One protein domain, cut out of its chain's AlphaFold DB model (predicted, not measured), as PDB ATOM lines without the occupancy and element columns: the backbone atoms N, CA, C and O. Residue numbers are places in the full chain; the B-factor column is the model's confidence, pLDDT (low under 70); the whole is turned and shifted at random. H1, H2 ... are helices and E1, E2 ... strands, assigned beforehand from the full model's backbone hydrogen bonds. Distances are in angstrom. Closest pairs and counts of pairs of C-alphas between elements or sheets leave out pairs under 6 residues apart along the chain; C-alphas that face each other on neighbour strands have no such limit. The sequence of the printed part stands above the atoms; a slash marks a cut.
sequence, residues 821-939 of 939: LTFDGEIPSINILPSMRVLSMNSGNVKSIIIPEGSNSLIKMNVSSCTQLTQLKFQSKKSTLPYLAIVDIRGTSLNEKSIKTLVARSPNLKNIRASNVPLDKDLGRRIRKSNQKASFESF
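What this domain is: This is residues 821 to 939 of the 939 residues of the protein "Predicted protein" of Naegleria gruberi (UniProt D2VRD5). The chain winds in stacked turns as a short solenoid, with one wall made of the six short parallel strands E1, E3, E5, E7, E8 and E9 side by side. Across the coil, the first turns have the smaller parallel sheet E2, E4, E6, and the last turns have helices H1 and H2 instead. The printed part has 119 residues, with nine named strands and two named helices in the order E1 E2 E3 E4 E5 E6 E7 H1 E8 H2 E9. The class is mixed, helices and strands, with 51 residues, under half, in named elements. The whole is compact and rounded, with a radius of gyration of the C-alphas of 13.1 A and spans of 36 by 30 by 21 A.

How they stand to each other: The larger sheet runs E1 (821 to 823), E3 (838 to 841), E5 (860 to 862), E7 (886 to 889), E8 (911 to 914), E9 (935 to 938), all parallel, with E1 and E9 its edge strands. Within hydrogen-bond range are N 821 and O 838 at 2.9 A between E1 and E3, N 841 and O 862 at 2.8 A between E3 and E5, N 861 and O 886 at 2.9 A between E5 and E7, N 887 and O 911 at 2.9 A between E7 and E8, and N 914 and O 937 at 2.9 A between E8 and E9. The smaller sheet runs E2 (829 to 831), E4 (848 to 851), E6 (871 to 874), also parallel, with N 850 and O 830 at 2.8 A and N 851 and O 873 at 2.8 A. E1 and E2 are apart, and so are E3 and E4. H1 (896 to 903) only grazes both sheets; its closest C-alphas to E6 are those of Ser 898 and Leu 872, 5.2 A apart. H2 (921 to 930) only grazes the larger sheet and is not on the smaller one. H1 and H2 are close but not clearly touching, their closest C-alphas, Val 903 and Ile 927, being 6.9 A apart. They run the same way at a shallow tilt of 10 degrees. E7, H1, E8 and E8, H2, E9 are strand-helix-strand units, two parallel neighbour strands with a helix between, each with a right-handed crossover. In H1 and H2 every O i to N i+4 pair is within hydrogen-bond range.

Where its parts are: E1 begins at C-alpha 821 (28.167, 32.461, -46.682). E3 measures 10.3 A from first to last C-alpha, E7 and E8 10.1 A each, H1 10.9 A and H2 14.6 A. E9 ends at C-alpha 938 (44.305, 45.571, -31.710).

The domain as a whole: The C-alphas farthest apart, Glu 826 and Lys 929, are 37.1 A apart. The printed part has no cut, and E6 to E7 is a long link of 11 residues. Mean pLDDT of the printed part is 73.4; residues 825 to 826, 842 to 845, 854 and 914 to 939 are under 70.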
ATOM      1  N   LEU A 821      27.109  32.863 -45.765       88.88
ATOM      2  CA  LEU A 821      28.167  32.461 -46.682       88.88
ATOM      3  C   LEU A 821      29.478  32.242 -45.917       88.88
ATOM      4  O   LEU A 821      30.092  33.196 -45.439       88.88
ATOM      5  N   THR A 822      29.929  30.992 -45.866       86.38
ATOM      6  CA  THR A 822      31.301  30.622 -45.497       86.38
ATOM      7  C   THR A 822      32.007  30.096 -46.740       86.38
ATOM      8  O   THR A 822      31.465  29.205 -47.393       86.38
ATOM      9  N   PHE A 823      33.194  30.607 -47.076       81.62
ATOM     10  CA  PHE A 823      34.018  30.007 -48.132       81.62
ATOM     11  C   PHE A 823      35.533  30.186 -47.941       81.62
ATOM     12  O   PHE A 823      36.015  30.889 -47.049       81.62
ATOM     13  N   ASP A 824      36.259  29.519 -48.830       73.56
ATOM     14  CA  ASP A 824      37.705  29.516 -49.014       73.56
ATOM     15  C   ASP A 824      37.967  29.641 -50.531       73.56
ATOM     16  O   ASP A 824      37.194  29.087 -51.316       73.56
ATOM     17  N   GLY A 825      38.967  30.412 -50.977       66.25
ATOM     18  CA  GLY A 825      39.334  30.487 -52.405       66.25
ATOM     19  C   GLY A 825      39.649  31.870 -52.998       66.25
ATOM     20  O   GLY A 825      39.803  32.880 -52.313       66.25
ATOM     21  N   GLU A 826      39.795  31.925 -54.324       69.38
ATOM     22  CA  GLU A 826      40.481  33.012 -55.036       69.38
ATOM     23  C   GLU A 826      39.528  33.938 -55.813       69.38
ATOM     24  O   GLU A 826      39.407  33.875 -57.038       69.38
ATOM     25  N   ILE A 827      38.878  34.859 -55.095       75.12
ATOM     26  CA  ILE A 827      37.984  35.867 -55.689       75.12
ATOM     27  C   ILE A 827      38.556  37.277 -55.480       75.12
ATOM     28  O   ILE A 827      38.545  37.752 -54.349       75.12
ATOM     29  N   PRO A 828      38.985  38.013 -56.526       77.56
ATOM     30  CA  PRO A 828      39.589  39.343 -56.363       77.56
ATOM     31  C   PRO A 828      38.702  40.385 -55.659       77.56
ATOM     32  O   PRO A 828      39.218  41.289 -54.993       77.56
ATOM     33  N   SER A 829      37.377  40.279 -55.781       82.75
ATOM     34  CA  SER A 829      36.430  41.146 -55.073       82.75
ATOM     35  C   SER A 829      35.067  40.495 -54.870       82.75
ATOM     36  O   SER A 829      34.537  39.914 -55.816       82.75
ATOM     37  N   ILE A 830      34.484  40.674 -53.684       86.06
ATOM     38  CA  ILE A 830      33.158  40.153 -53.316       86.06
ATOM     39  C   ILE A 830      32.159  41.291 -53.043       86.06
ATOM     40  O   ILE A 830      32.491  42.248 -52.344       86.06
ATOM     41  N   ASN A 831      30.938  41.187 -53.572       87.25
ATOM     42  CA  ASN A 831      29.802  42.047 -53.235       87.25
ATOM     43  C   ASN A 831      28.962  41.369 -52.143       87.25
ATOM     44  O   ASN A 831      28.561  40.217 -52.303       87.25
ATOM     45  N   ILE A 832      28.650  42.088 -51.065       84.12
ATOM     46  CA  ILE A 832      27.711  41.616 -50.039       84.12
ATOM     47  C   ILE A 832      26.279  41.701 -50.584       84.12
ATOM     48  O   ILE A 832      25.911  42.689 -51.219       84.12
ATOM     49  N   LEU A 833      25.472  40.672 -50.330       85.62
ATOM     50  CA  LEU A 833      24.072  40.608 -50.756       85.62
ATOM     51  C   LEU A 833      23.162  41.256 -49.694       85.62
ATOM     52  O   LEU A 833      23.415  41.054 -48.506       85.62
ATOM     53  N   PRO A 834      22.078  41.973 -50.056       83.38
ATOM     54  CA  PRO A 834      21.185  42.609 -49.075       83.38
ATOM     55  C   PRO A 834      20.493  41.654 -48.085       83.38
ATOM     56  O   PRO A 834      19.996  42.104 -47.053       83.38
ATOM     57  N   SER A 835      20.483  40.347 -48.361       85.94
ATOM     58  CA  SER A 835      20.000  39.262 -47.491       85.94
ATOM     59  C   SER A 835      21.040  38.725 -46.495       85.94
ATOM     60  O   SER A 835      20.677  38.035 -45.544       85.94
ATOM     61  N   MET A 836      22.330  38.994 -46.723       87.94
ATOM     62  CA  MET A 836      23.440  38.293 -46.078       87.94
ATOM     63  C   MET A 836      23.641  38.750 -44.633       87.94
ATOM     64  O   MET A 836      24.069  39.870 -44.376       87.94
ATOM     65  N   ARG A 837      23.399  37.838 -43.688       87.81
ATOM     66  CA  ARG A 837      23.528  38.025 -42.235       87.81
ATOM     67  C   ARG A 837      24.898  37.596 -41.708       87.81
ATOM     68  O   ARG A 837      25.381  38.174 -40.734       87.81
ATOM     69  N   VAL A 838      25.529  36.604 -42.338       87.88
ATOM     70  CA  VAL A 838      26.855  36.089 -41.960       87.88
ATOM     71  C   VAL A 838      27.747  35.950 -43.191       87.88
ATOM     72  O   VAL A 838      27.362  35.311 -44.168       87.88
ATOM     73  N   LEU A 839      28.959  36.500 -43.101       88.81
ATOM     74  CA  LEU A 839      30.057  36.286 -44.042       88.81
ATOM     75  C   LEU A 839      31.283  35.757 -43.280       88.81
ATOM     76  O   LEU A 839      31.713  36.390 -42.315       88.81
ATOM     77  N   SER A 840      31.856  34.630 -43.711       87.81
ATOM     78  CA  SER A 840      33.136  34.101 -43.216       87.81
ATOM     79  C   SER A 840      34.043  33.709 -44.384       87.81
ATOM     80  O   SER A 840      33.624  32.965 -45.269       87.81
ATOM     81  N   MET A 841      35.284  34.197 -44.393       83.38
ATOM     82  CA  MET A 841      36.277  33.913 -45.435       83.38
ATOM     83  C   MET A 841      37.599  33.496 -44.785       83.38
ATOM     84  O   MET A 841      38.248  34.306 -44.121       83.38
ATOM     85  N   ASN A 842      37.972  32.224 -44.952       67.88
ATOM     86  CA  ASN A 842      39.025  31.591 -44.143       67.88
ATOM     87  C   ASN A 842      40.400  31.500 -44.833       67.88
ATOM     88  O   ASN A 842      41.396  31.316 -44.137       67.88
ATOM     89  N   SER A 843      40.464  31.711 -46.151       63.88
ATOM     90  CA  SER A 843      41.672  32.057 -46.918       63.88
ATOM     91  C   SER A 843      41.263  32.598 -48.295       63.88
ATOM     92  O   SER A 843      40.178  32.285 -48.790       63.88
ATOM     93  N   GLY A 844      42.094  33.446 -48.920       61.84
ATOM     94  CA  GLY A 844      41.828  33.879 -50.296       61.84
ATOM     95  C   GLY A 844      42.532  35.142 -50.795       61.84
ATOM     96  O   GLY A 844      42.840  36.062 -50.036       61.84
ATOM     97  N   ASN A 845      42.680  35.225 -52.122       69.06
ATOM     98  CA  ASN A 845      43.206  36.377 -52.876       69.06
ATOM     99  C   ASN A 845      42.201  37.557 -52.976       69.06
ATOM    100  O   ASN A 845      42.141  38.264 -53.986       69.06
ATOM    101  N   VAL A 846      41.389  37.772 -51.932       79.31
ATOM    102  CA  VAL A 846      40.336  38.799 -51.892       79.31
ATOM    103  C   VAL A 846      40.949  40.171 -51.658       79.31
ATOM    104  O   VAL A 846      41.462  40.436 -50.580       79.31
ATOM    105  N   LYS A 847      40.872  41.067 -52.650       82.81
ATOM    106  CA  LYS A 847      41.481  42.408 -52.591       82.81
ATOM    107  C   LYS A 847      40.514  43.497 -52.137       82.81
ATOM    108  O   LYS A 847      40.948  44.469 -51.517       82.81
ATOM    109  N   SER A 848      39.211  43.349 -52.399       85.69
ATOM    110  CA  SER A 848      38.204  44.275 -51.859       85.69
ATOM    111  C   SER A 848      36.827  43.661 -51.614       85.69
ATOM    112  O   SER A 848      36.354  42.863 -52.419       85.69
ATOM    113  N   ILE A 849      36.160  44.106 -50.548       87.75
ATOM    114  CA  ILE A 849      34.750  43.800 -50.258       87.75
ATOM    115  C   ILE A 849      33.910  45.027 -50.619       87.75
ATOM    116  O   ILE A 849      34.281  46.157 -50.289       87.75
ATOM    117  N   ILE A 850      32.789  44.814 -51.301       87.00
ATOM    118  CA  ILE A 850      31.884  45.847 -51.803       87.00
ATOM    119  C   ILE A 850      30.538  45.737 -51.079       87.00
ATOM    120  O   ILE A 850      29.943  44.666 -50.995       87.00
ATOM    121  N   ILE A 851      30.061  46.863 -50.553       86.00
ATOM    122  CA  ILE A 851      28.868  46.976 -49.709       86.00
ATOM    123  C   ILE A 851      27.840  47.851 -50.454       86.00
ATOM    124  O   ILE A 851      28.037  49.073 -50.526       86.00
ATOM    125  N   PRO A 852      26.780  47.271 -51.051       81.88
ATOM    126  CA  PRO A 852      25.745  48.034 -51.749       81.88
ATOM    127  C   PRO A 852      24.893  48.917 -50.822       81.88
ATOM    128  O   PRO A 852      24.965  48.847 -49.590       81.88
ATOM    129  N   GLU A 853      24.090  49.808 -51.405       77.88
ATOM    130  CA  GLU A 853      23.022  50.506 -50.671       77.88
ATOM    131  C   GLU A 853      21.910  49.502 -50.297       77.88
ATOM    132  O   GLU A 853      21.630  48.579 -51.055       77.88
ATOM    133  N   GLY A 854      21.335  49.625 -49.096       69.19
ATOM    134  CA  GLY A 854      20.346  48.666 -48.573       69.19
ATOM    135  C   GLY A 854      20.905  47.395 -47.908       69.19
ATOM    136  O   GLY A 854      20.113  46.540 -47.520       69.19
ATOM    137  N   SER A 855      22.227  47.271 -47.717       73.62
ATOM    138  CA  SER A 855      22.916  46.108 -47.101       73.62
ATOM    139  C   SER A 855      22.666  45.920 -45.590       73.62
ATOM    140  O   SER A 855      23.590  45.653 -44.823       73.62
ATOM    141  N   ASN A 856      21.435  46.105 -45.118       79.25
ATOM    142  CA  ASN A 856      21.169  46.289 -43.695       79.25
ATOM    143  C   ASN A 856      21.402  45.028 -42.849       79.25
ATOM    144  O   ASN A 856      21.816  45.148 -41.699       79.25
ATOM    145  N   SER A 857      21.126  43.849 -43.412       79.75
ATOM    146  CA  SER A 857      20.961  42.559 -42.718       79.75
ATOM    147  C   SER A 857      22.221  41.950 -42.092       79.75
ATOM    148  O   SER A 857      22.087  41.055 -41.257       79.75
ATOM    149  N   LEU A 858      23.420  42.406 -42.464       79.19
ATOM    150  CA  LEU A 858      24.682  41.799 -42.038       79.19
ATOM    151  C   LEU A 858      24.896  41.933 -40.526       79.19
ATOM    152  O   LEU A 858      24.905  43.042 -40.012       79.19
ATOM    153  N   ILE A 859      25.112  40.810 -39.834       82.62
ATOM    154  CA  ILE A 859      25.311  40.717 -38.376       82.62
ATOM    155  C   ILE A 859      26.771  40.399 -38.029       82.62
ATOM    156  O   ILE A 859      27.318  40.967 -37.079       82.62
ATOM    157  N   LYS A 860      27.408  39.497 -38.790       83.31
ATOM    158  CA  LYS A 860      28.791  39.046 -38.570       83.31
ATOM    159  C   LYS A 860      29.594  39.032 -39.870       83.31
ATOM    160  O   LYS A 860      29.161  38.445 -40.860       83.31
ATOM    161  N   MET A 861      30.795  39.601 -39.818       86.69
ATOM    162  CA  MET A 861      31.828  39.497 -40.847       86.69
ATOM    163  C   MET A 861      33.098  38.906 -40.221       86.69
ATOM    164  O   MET A 861      33.613  39.449 -39.250       86.69
ATOM    165  N   ASN A 862      33.615  37.808 -40.765       85.00
ATOM    166  CA  ASN A 862      34.930  37.269 -40.422       85.00
ATOM    167  C   ASN A 862      35.767  37.126 -41.694       85.00
ATOM    168  O   ASN A 862      35.373  36.409 -42.609       85.00
ATOM    169  N   VAL A 863      36.901  37.814 -41.752       82.50
ATOM    170  CA  VAL A 863      37.826  37.797 -42.894       82.50
ATOM    171  C   VAL A 863      39.285  37.739 -42.421       82.50
ATOM    172  O   VAL A 863      40.182  38.219 -43.114       82.50
ATOM    173  N   SER A 864      39.515  37.136 -41.243       78.56
ATOM    174  CA  SER A 864      40.777  37.080 -40.471       78.56
ATOM    175  C   SER A 864      42.012  36.539 -41.202       78.56
ATOM    176  O   SER A 864      43.119  36.558 -40.666       78.56
ATOM    177  N   SER A 865      41.809  35.982 -42.391       73.31
ATOM    178  CA  SER A 865      42.818  35.284 -43.189       73.31
ATOM    179  C   SER A 865      42.907  35.819 -44.626       73.31
ATOM    180  O   SER A 865      43.657  35.294 -45.448       73.31
ATOM    181  N   CYS A 866      42.140  36.859 -44.967       78.81
ATOM    182  CA  CYS A 866      42.166  37.491 -46.287       78.81
ATOM    183  C   CYS A 866      43.337  38.480 -46.381       78.81
ATOM    184  O   CYS A 866      43.144  39.695 -46.414       78.81
ATOM    185  N   THR A 867      44.570  37.971 -46.415       77.31
ATOM    186  CA  THR A 867      45.793  38.790 -46.304       77.31
ATOM    187  C   THR A 867      45.907  39.886 -47.366       77.31
ATOM    188  O   THR A 867      46.357  40.991 -47.068       77.31
ATOM    189  N   GLN A 868      45.419  39.641 -48.588       76.50
ATOM    190  CA  GLN A 868      45.417  40.622 -49.683       76.50
ATOM    191  C   GLN A 868      44.288  41.670 -49.608       76.50
ATOM    192  O   GLN A 868      44.218  42.552 -50.472       76.50
ATOM    193  N   LEU A 869      43.406  41.611 -48.604       79.81
ATOM    194  CA  LEU A 869      42.256  42.507 -48.490       79.81
ATOM    195  C   LEU A 869      42.718  43.916 -48.123       79.81
ATOM    196  O   LEU A 869      43.107  44.174 -46.991       79.81
ATOM    197  N   THR A 870      42.655  44.837 -49.086       78.88
ATOM    198  CA  THR A 870      43.193  46.203 -48.953       78.88
ATOM    199  C   THR A 870      42.122  47.289 -48.880       78.88
ATOM    200  O   THR A 870      42.413  48.402 -48.435       78.88
ATOM    201  N   GLN A 871      40.889  47.007 -49.323       80.94
ATOM    202  CA  GLN A 871      39.831  48.017 -49.454       80.94
ATOM    203  C   GLN A 871      38.438  47.494 -49.062       80.94
ATOM    204  O   GLN A 871      37.988  46.465 -49.566       80.94
ATOM    205  N   LEU A 872      37.705  48.274 -48.259       83.62
ATOM    206  CA  LEU A 872      36.254  48.130 -48.071       83.62
ATOM    207  C   LEU A 872      35.535  49.259 -48.825       83.62
ATOM    208  O   LEU A 872      35.789  50.439 -48.578       83.62
ATOM    209  N   LYS A 873      34.653  48.908 -49.765       83.12
ATOM    210  CA  LYS A 873      34.016  49.835 -50.715       83.12
ATOM    211  C   LYS A 873      32.510  49.910 -50.489       83.12
ATOM    212  O   LYS A 873      31.763  49.064 -50.965       83.12
ATOM    213  N   PHE A 874      32.043  50.961 -49.828       82.56
ATOM    214  CA  PHE A 874      30.615  51.284 -49.808       82.56
ATOM    215  C   PHE A 874      30.220  51.931 -51.141       82.56
ATOM    216  O   PHE A 874      30.790  52.963 -51.495       82.56
ATOM    217  N   GLN A 875      29.264  51.345 -51.870       82.00
ATOM    218  CA  GLN A 875      28.870  51.829 -53.203       82.00
ATOM    219  C   GLN A 875      28.265  53.240 -53.159       82.00
ATOM    220  O   GLN A 875      28.526  54.058 -54.037       82.00
ATOM    221  N   SER A 876      27.493  53.542 -52.112       78.12
ATOM    222  CA  SER A 876      26.847  54.840 -51.917       78.12
ATOM    223  C   SER A 876      27.429  55.594 -50.723       78.12
ATOM    224  O   SER A 876      27.948  55.013 -49.763       78.12
ATOM    225  N   LYS A 877      27.295  56.925 -50.729       74.25
ATOM    226  CA  LYS A 877      27.571  57.754 -49.543       74.25
ATOM    227  C   LYS A 877      26.555  57.513 -48.416       74.25
ATOM    228  O   LYS A 877      26.887  57.797 -47.272       74.25
ATOM    229  N   LYS A 878      25.374  56.957 -48.725       73.62
ATOM    230  CA  LYS A 878      24.296  56.666 -47.763       73.62
ATOM    231  C   LYS A 878      24.337  55.255 -47.158       73.62
ATOM    232  O   LYS A 878      23.725  55.054 -46.119       73.62
ATOM    233  N   SER A 879      25.047  54.296 -47.765       77.75
ATOM    234  CA  SER A 879      25.103  52.906 -47.275       77.75
ATOM    235  C   SER A 879      25.585  52.815 -45.819       77.75
ATOM    236  O   SER A 879      26.700  53.245 -45.510       77.75
ATOM    237  N   THR A 880      24.792  52.187 -44.955       77.81
ATOM    238  CA  THR A 880      25.131  51.835 -43.568       77.81
ATOM    239  C   THR A 880      24.969  50.329 -43.347       77.81
ATOM    240  O   THR A 880      24.384  49.634 -44.177       77.81
ATOM    241  N   LEU A 881      25.512  49.820 -42.239       80.94
ATOM    242  CA  LEU A 881      25.376  48.435 -41.776       80.94
ATOM    243  C   LEU A 881      24.743  48.425 -40.368       80.94
ATOM    244  O   LEU A 881      25.435  48.194 -39.376       80.94
ATOM    245  N   PRO A 882      23.441  48.755 -40.242       78.44
ATOM    246  CA  PRO A 882      22.770  48.944 -38.956       78.44
ATOM    247  C   PRO A 882      22.708  47.706 -38.056       78.44
ATOM    248  O   PRO A 882      22.590  47.893 -36.850       78.44
ATOM    249  N   TYR A 883      22.800  46.477 -38.576       81.06
ATOM    250  CA  TYR A 883      22.779  45.262 -37.746       81.06
ATOM    251  C   TYR A 883      24.161  44.621 -37.518       81.06
ATOM    252  O   TYR A 883      24.252  43.645 -36.770       81.06
ATOM    253  N   LEU A 884      25.241  45.182 -38.087       80.75
ATOM    254  CA  LEU A 884      26.583  44.596 -38.004       80.75
ATOM    255  C   LEU A 884      27.137  44.745 -36.590       80.75
ATOM    256  O   LEU A 884      27.474  45.846 -36.163       80.75
ATOM    257  N   ALA A 885      27.243  43.618 -35.887       78.50
ATOM    258  CA  ALA A 885      27.644  43.553 -34.489       78.50
ATOM    259  C   ALA A 885      29.081  43.044 -34.296       78.50
ATOM    260  O   ALA A 885      29.724  43.464 -33.336       78.50
ATOM    261  N   ILE A 886      29.578  42.157 -35.171       78.75
ATOM    262  CA  ILE A 886      30.881  41.482 -35.020       78.75
ATOM    263  C   ILE A 886      31.691  41.563 -36.320       78.75
ATOM    264  O   ILE A 886      31.202  41.165 -37.380       78.75
ATOM    265  N   VAL A 887      32.945  42.012 -36.218       83.19
ATOM    266  CA  VAL A 887      33.925  42.074 -37.314       83.19
ATOM    267  C   VAL A 887      35.269  41.479 -36.869       83.19
ATOM    268  O   VAL A 887      35.877  41.985 -35.932       83.19
ATOM    269  N   ASP A 888      35.777  40.464 -37.569       83.19
ATOM    270  CA  ASP A 888      37.199  40.076 -37.518       83.19
ATOM    271  C   ASP A 888      37.861  40.422 -38.858       83.19
ATOM    272  O   ASP A 888      37.431  39.947 -39.911       83.19
ATOM    273  N   ILE A 889      38.873  41.287 -38.798       81.56
ATOM    274  CA  ILE A 889      39.708  41.756 -39.915       81.56
ATOM    275  C   ILE A 889      41.208  41.661 -39.575       81.56
ATOM    276  O   ILE A 889      42.029  42.351 -40.190       81.56
ATOM    277  N   ARG A 890      41.592  40.831 -38.594       79.06
ATOM    278  CA  ARG A 890      43.007  40.514 -38.327       79.06
ATOM    279  C   ARG A 890      43.684  39.964 -39.581       79.06
ATOM    280  O   ARG A 890      43.022  39.450 -40.475       79.06
ATOM    281  N   GLY A 891      45.003  40.111 -39.668       70.81
ATOM    282  CA  GLY A 891      45.802  39.569 -40.775       70.81
ATOM    283  C   GLY A 891      45.525  40.175 -42.160       70.81
ATOM    284  O   GLY A 891      46.199  39.799 -43.115       70.81
ATOM    285  N   THR A 892      44.573  41.105 -42.297       80.88
ATOM    286  CA  THR A 892      44.260  41.795 -43.559       80.88
ATOM    287  C   THR A 892      45.215  42.962 -43.826       80.88
ATOM    288  O   THR A 892      45.822  43.512 -42.911       80.88
ATOM    289  N   SER A 893      45.303  43.401 -45.084       80.31
ATOM    290  CA  SER A 893      46.061  44.597 -45.492       80.31
ATOM    291  C   SER A 893      45.186  45.867 -45.546       80.31
ATOM    292  O   SER A 893      45.413  46.758 -46.373       80.31
ATOM    293  N   LEU A 894      44.124  45.946 -44.732       80.19
ATOM    294  CA  LEU A 894      43.117  47.006 -44.829       80.19
ATOM    295  C   LEU A 894      43.682  48.375 -44.437       80.19
ATOM    296  O   LEU A 894      44.131  48.588 -43.315       80.19
ATOM    297  N   ASN A 895      43.578  49.355 -45.338       77.69
ATOM    298  CA  ASN A 895      44.017  50.711 -45.016       77.69
ATOM    299  C   ASN A 895      43.129  51.386 -43.951       77.69
ATOM    300  O   ASN A 895      41.916  51.170 -43.880       77.69
ATOM    301  N   GLU A 896      43.736  52.283 -43.170       73.69
ATOM    302  CA  GLU A 896      43.094  53.009 -42.065       73.69
ATOM    303  C   GLU A 896      41.784  53.703 -42.491       73.69
ATOM    304  O   GLU A 896      40.785  53.681 -41.773       73.69
ATOM    305  N   LYS A 897      41.745  54.250 -43.714       78.94
ATOM    306  CA  LYS A 897      40.562  54.893 -44.309       78.94
ATOM    307  C   LYS A 897      39.386  53.924 -44.488       78.94
ATOM    308  O   LYS A 897      38.239  54.333 -44.299       78.94
ATOM    309  N   SER A 898      39.644  52.659 -44.820       80.75
ATOM    310  CA  SER A 898      38.612  51.621 -44.948       80.75
ATOM    311  C   SER A 898      37.999  51.283 -43.589       80.75
ATOM    312  O   SER A 898      36.777  51.254 -43.471       80.75
ATOM    313  N   ILE A 899      38.824  51.139 -42.545       78.88
ATOM    314  CA  ILE A 899      38.366  50.886 -41.167       78.88
ATOM    315  C   ILE A 899      37.604  52.100 -40.612       78.88
ATOM    316  O   ILE A 899      36.484  51.948 -40.123       78.88
ATOM    317  N   LYS A 900      38.138  53.321 -40.790       76.50
ATOM    318  CA  LYS A 900      37.443  54.589 -40.483       76.50
ATOM    319  C   LYS A 900      36.049  54.640 -41.114       76.50
ATOM    320  O   LYS A 900      35.088  55.027 -40.454       76.50
ATOM    321  N   THR A 901      35.937  54.225 -42.376       81.00
ATOM    322  CA  THR A 901      34.671  54.232 -43.124       81.00
ATOM    323  C   THR A 901      33.719  53.119 -42.672       81.00
ATOM    324  O   THR A 901      32.520  53.368 -42.593       81.00
ATOM    325  N   LEU A 902      34.226  51.924 -42.343       82.69
ATOM    326  CA  LEU A 902      33.425  50.810 -41.827       82.69
ATOM    327  C   LEU A 902      32.758  51.175 -40.499       82.69
ATOM    328  O   LEU A 902      31.534  51.092 -40.390       82.69
ATOM    329  N   VAL A 903      33.537  51.611 -39.505       76.62
ATOM    330  CA  VAL A 903      32.997  51.858 -38.160       76.62
ATOM    331  C   VAL A 903      32.052  53.062 -38.152       76.62
ATOM    332  O   VAL A 903      30.968  52.975 -37.585       76.62
ATOM    333  N   ALA A 904      32.378  54.137 -38.882       76.31
ATOM    334  CA  ALA A 904      31.497  55.302 -39.028       76.31
ATOM    335  C   ALA A 904      30.147  54.995 -39.716       76.31
ATOM    336  O   ALA A 904      29.244  55.829 -39.692       76.31
ATOM    337  N   ARG A 905      30.001  53.817 -40.340       82.50
ATOM    338  CA  ARG A 905      28.782  53.358 -41.026       82.50
ATOM    339  C   ARG A 905      28.116  52.148 -40.365       82.50
ATOM    340  O   ARG A 905      27.080  51.712 -40.860       82.50
ATOM    341  N   SER A 906      28.669  51.626 -39.269       82.94
ATOM    342  CA  SER A 906      28.192  50.413 -38.582       82.94
ATOM    343  C   SER A 906      27.717  50.767 -37.163       82.94
ATOM    344  O   SER A 906      28.434  50.528 -36.190       82.94
ATOM    345  N   PRO A 907      26.539  51.407 -37.014       74.25
ATOM    346  CA  PRO A 907      26.150  52.081 -35.773       74.25
ATOM    347  C   PRO A 907      25.858  51.150 -34.589       74.25
ATOM    348  O   PRO A 907      25.805  51.647 -33.474       74.25
ATOM    349  N   ASN A 908      25.726  49.834 -34.784       73.69
ATOM    350  CA  ASN A 908      25.546  48.853 -33.698       73.69
ATOM    351  C   ASN A 908      26.731  47.873 -33.553       73.69
ATOM    352  O   ASN A 908      26.567  46.781 -33.006       73.69
ATOM    353  N   LEU A 909      27.921  48.251 -34.034       73.69
ATOM    354  CA  LEU A 909      29.137  47.441 -33.937       73.69
ATOM    355  C   LEU A 909      29.564  47.262 -32.470       73.69
ATOM    356  O   LEU A 909      29.919  48.230 -31.799       73.69
ATOM    357  N   LYS A 910      29.531  46.014 -31.986       71.12
ATOM    358  CA  LYS A 910      29.850  45.621 -30.598       71.12
ATOM    359  C   LYS A 910      31.247  45.033 -30.441       71.12
ATOM    360  O   LYS A 910      31.768  44.997 -29.335       71.12
ATOM    361  N   ASN A 911      31.829  44.522 -31.518       72.31
ATOM    362  CA  ASN A 911      33.125  43.870 -31.466       72.31
ATOM    363  C   ASN A 911      33.833  44.023 -32.814       72.31
ATOM    364  O   ASN A 911      33.276  43.650 -33.851       72.31
ATOM    365  N   ILE A 912      35.035  44.599 -32.809       76.00
ATOM    366  CA  ILE A 912      35.909  44.652 -33.981       76.00
ATOM    367  C   ILE A 912      37.335  44.292 -33.578       76.00
ATOM    368  O   ILE A 912      37.910  44.882 -32.664       76.00
ATOM    369  N   ARG A 913      37.885  43.302 -34.278       72.69
ATOM    370  CA  ARG A 913      39.157  42.668 -33.950       72.69
ATOM    371  C   ARG A 913      40.067  42.806 -35.173       72.69
ATOM    372  O   ARG A 913      39.670  42.424 -36.276       72.69
ATOM    373  N   ALA A 914      41.228  43.437 -35.020       69.19
ATOM    374  CA  ALA A 914      42.085  43.864 -36.130       69.19
ATOM    375  C   ALA A 914      43.570  43.764 -35.756       69.19
ATOM    376  O   ALA A 914      43.918  43.825 -34.583       69.19
ATOM    377  N   SER A 915      44.459  43.639 -36.739       60.97
ATOM    378  CA  SER A 915      45.905  43.688 -36.487       60.97
ATOM    379  C   SER A 915      46.669  44.362 -37.621       60.97
ATOM    380  O   SER A 915      46.156  44.463 -38.736       60.97
ATOM    381  N   ASN A 916      47.887  44.831 -37.335       54.72
ATOM    382  CA  ASN A 916      48.838  45.409 -38.299       54.72
ATOM    383  C   ASN A 916      48.403  46.696 -39.044       54.72
ATOM    384  O   ASN A 916      49.018  47.051 -40.053       54.72
ATOM    385  N   VAL A 917      47.395  47.442 -38.571       55.28
ATOM    386  CA  VAL A 917      47.013  48.734 -39.184       55.28
ATOM    387  C   VAL A 917      47.441  49.906 -38.293       55.28
ATOM    388  O   VAL A 917      46.996  49.979 -37.148       55.28
ATOM    389  N   PRO A 918      48.242  50.873 -38.790       50.72
ATOM    390  CA  PRO A 918      48.600  52.068 -38.030       50.72
ATOM    391  C   PRO A 918      47.385  52.996 -37.906       50.72
ATOM    392  O   PRO A 918      47.111  53.819 -38.780       50.72
ATOM    393  N   LEU A 919      46.635  52.837 -36.816       54.69
ATOM    394  CA  LEU A 919      45.502  53.690 -36.475       54.69
ATOM    395  C   LEU A 919      45.967  54.895 -35.659       54.69
ATOM    396  O   LEU A 919      46.652  54.750 -34.644       54.69
ATOM    397  N   ASP A 920      45.526  56.090 -36.049       55.91
ATOM    398  CA  ASP A 920      45.647  57.270 -35.196       55.91
ATOM    399  C   ASP A 920      44.957  57.012 -33.838       55.91
ATOM    400  O   ASP A 920      43.831  56.501 -33.778       55.91
ATOM    401  N   LYS A 921      45.604  57.414 -32.732       53.69
ATOM    402  CA  LYS A 921      45.046  57.370 -31.365       53.69
ATOM    403  C   LYS A 921      43.676  58.048 -31.294       53.69
ATOM    404  O   LYS A 921      42.822  57.662 -30.489       53.69
ATOM    405  N   ASP A 922      43.454  59.044 -32.147       55.62
ATOM    406  CA  ASP A 922      42.187  59.750 -32.228       55.62
ATOM    407  C   ASP A 922      41.071  58.931 -32.907       55.62
ATOM    408  O   ASP A 922      39.897  59.128 -32.588       55.62
ATOM    409  N   LEU A 923      41.387  57.936 -33.750       54.34
ATOM    410  CA  LEU A 923      40.381  56.992 -34.251       54.34
ATOM    411  C   LEU A 923      39.873  56.068 -33.145       54.34
ATOM    412  O   LEU A 923      38.662  55.969 -32.966       54.34
ATOM    413  N   GLY A 924      40.763  55.427 -32.381       54.72
ATOM    414  CA  GLY A 924      40.355  54.546 -31.277       54.72
ATOM    415  C   GLY A 924      39.457  55.273 -30.264       54.72
ATOM    416  O   GLY A 924      38.451  54.733 -29.803       54.72
ATOM    417  N   ARG A 925      39.749  56.556 -30.005       58.25
ATOM    418  CA  ARG A 925      38.881  57.455 -29.226       58.25
ATOM    419  C   ARG A 925      37.532  57.729 -29.892       58.25
ATOM    420  O   ARG A 925      36.521  57.713 -29.197       58.25
ATOM    421  N   ARG A 926      37.490  57.988 -31.204       56.44
ATOM    422  CA  ARG A 926      36.236  58.219 -31.947       56.44
ATOM    423  C   ARG A 926      35.349  56.971 -31.949       56.44
ATOM    424  O   ARG A 926      34.179  57.108 -31.619       56.44
ATOM    425  N   ILE A 927      35.909  55.782 -32.194       52.94
ATOM    426  CA  ILE A 927      35.196  54.489 -32.145       52.94
ATOM    427  C   ILE A 927      34.530  54.291 -30.775       52.94
ATOM    428  O   ILE A 927      33.314  54.117 -30.701       52.94
ATOM    429  N   ARG A 928      35.305  54.414 -29.686       54.50
ATOM    430  CA  ARG A 928      34.806  54.275 -28.304       54.50
ATOM    431  C   ARG A 928      33.811  55.379 -27.899       54.50
ATOM    432  O   ARG A 928      32.970  55.147 -27.036       54.50
ATOM    433  N   LYS A 929      33.870  56.566 -28.520       52.88
ATOM    434  CA  LYS A 929      32.882  57.647 -28.329       52.88
ATOM    435  C   LYS A 929      31.582  57.431 -29.108       52.88
ATOM    436  O   LYS A 929      30.534  57.821 -28.608       52.88
ATOM    437  N   SER A 930      31.638  56.849 -30.309       48.25
ATOM    438  CA  SER A 930      30.451  56.583 -31.132       48.25
ATOM    439  C   SER A 930      29.731  55.285 -30.764       48.25
ATOM    440  O   SER A 930      28.540  55.178 -31.024       48.25
ATOM    441  N   ASN A 931      30.425  54.314 -30.158       49.56
ATOM    442  CA  ASN A 931      29.824  53.083 -29.645       49.56
ATOM    443  C   ASN A 931      30.414  52.695 -28.282       49.56
ATOM    444  O   ASN A 931      31.508  52.142 -28.190       49.56
ATOM    445  N   GLN A 932      29.654  52.947 -27.213       44.84
ATOM    446  CA  GLN A 932      30.085  52.754 -25.818       44.84
ATOM    447  C   GLN A 932      30.211  51.278 -25.380       44.84
ATOM    448  O   GLN A 932      30.556  51.013 -24.233       44.84
ATOM    449  N   LYS A 933      29.911  50.317 -26.264       41.97
ATOM    450  CA  LYS A 933      29.990  48.868 -26.000       41.97
ATOM    451  C   LYS A 933      30.784  48.102 -27.068       41.97
ATOM    452  O   LYS A 933      30.561  46.909 -27.240       41.97
ATOM    453  N   ALA A 934      31.663  48.785 -27.804       42.16
ATOM    454  CA  ALA A 934      32.560  48.149 -28.763       42.16
ATOM    455  C   ALA A 934      33.860  47.690 -28.081       42.16
ATOM    456  O   ALA A 934      34.688  48.541 -27.737       42.16
ATOM    457  N   SER A 935      34.074  46.377 -27.928       48.56
ATOM    458  CA  SER A 935      35.437  45.872 -27.728       48.56
ATOM    459  C   SER A 935      36.242  46.092 -29.014       48.56
ATOM    460  O   SER A 935      35.734  45.964 -30.134       48.56
ATOM    461  N   PHE A 936      37.478  46.552 -28.830       52.12
ATOM    462  CA  PHE A 936      38.393  46.936 -29.897       52.12
ATOM    463  C   PHE A 936      39.737  46.275 -29.609       52.12
ATOM    464  O   PHE A 936      40.525  46.813 -28.828       52.12
ATOM    465  N   GLU A 937      39.928  45.103 -30.205       49.38
ATOM    466  CA  GLU A 937      41.118  44.261 -30.049       49.38
ATOM    467  C   GLU A 937      42.102  44.623 -31.158       49.38
ATOM    468  O   GLU A 937      41.776  44.503 -32.346       49.38
ATOM    469  N   SER A 938      43.272  45.134 -30.772       40.50
ATOM    470  CA  SER A 938      44.305  45.571 -31.710       40.50
ATOM    471  C   SER A 938      45.691  45.129 -31.284       40.50
ATOM    472  O   SER A 938      46.227  45.649 -30.300       40.50
ATOM    473  N   PHE A 939      46.250  44.249 -32.112       38.84
ATOM    474  CA  PHE A 939      47.652  43.852 -32.137       38.84
ATOM    475  C   PHE A 939      48.367  44.656 -33.243       38.84
ATOM    476  O   PHE A 939      48.084  44.397 -34.439       38.84
TER     477      PHE A 939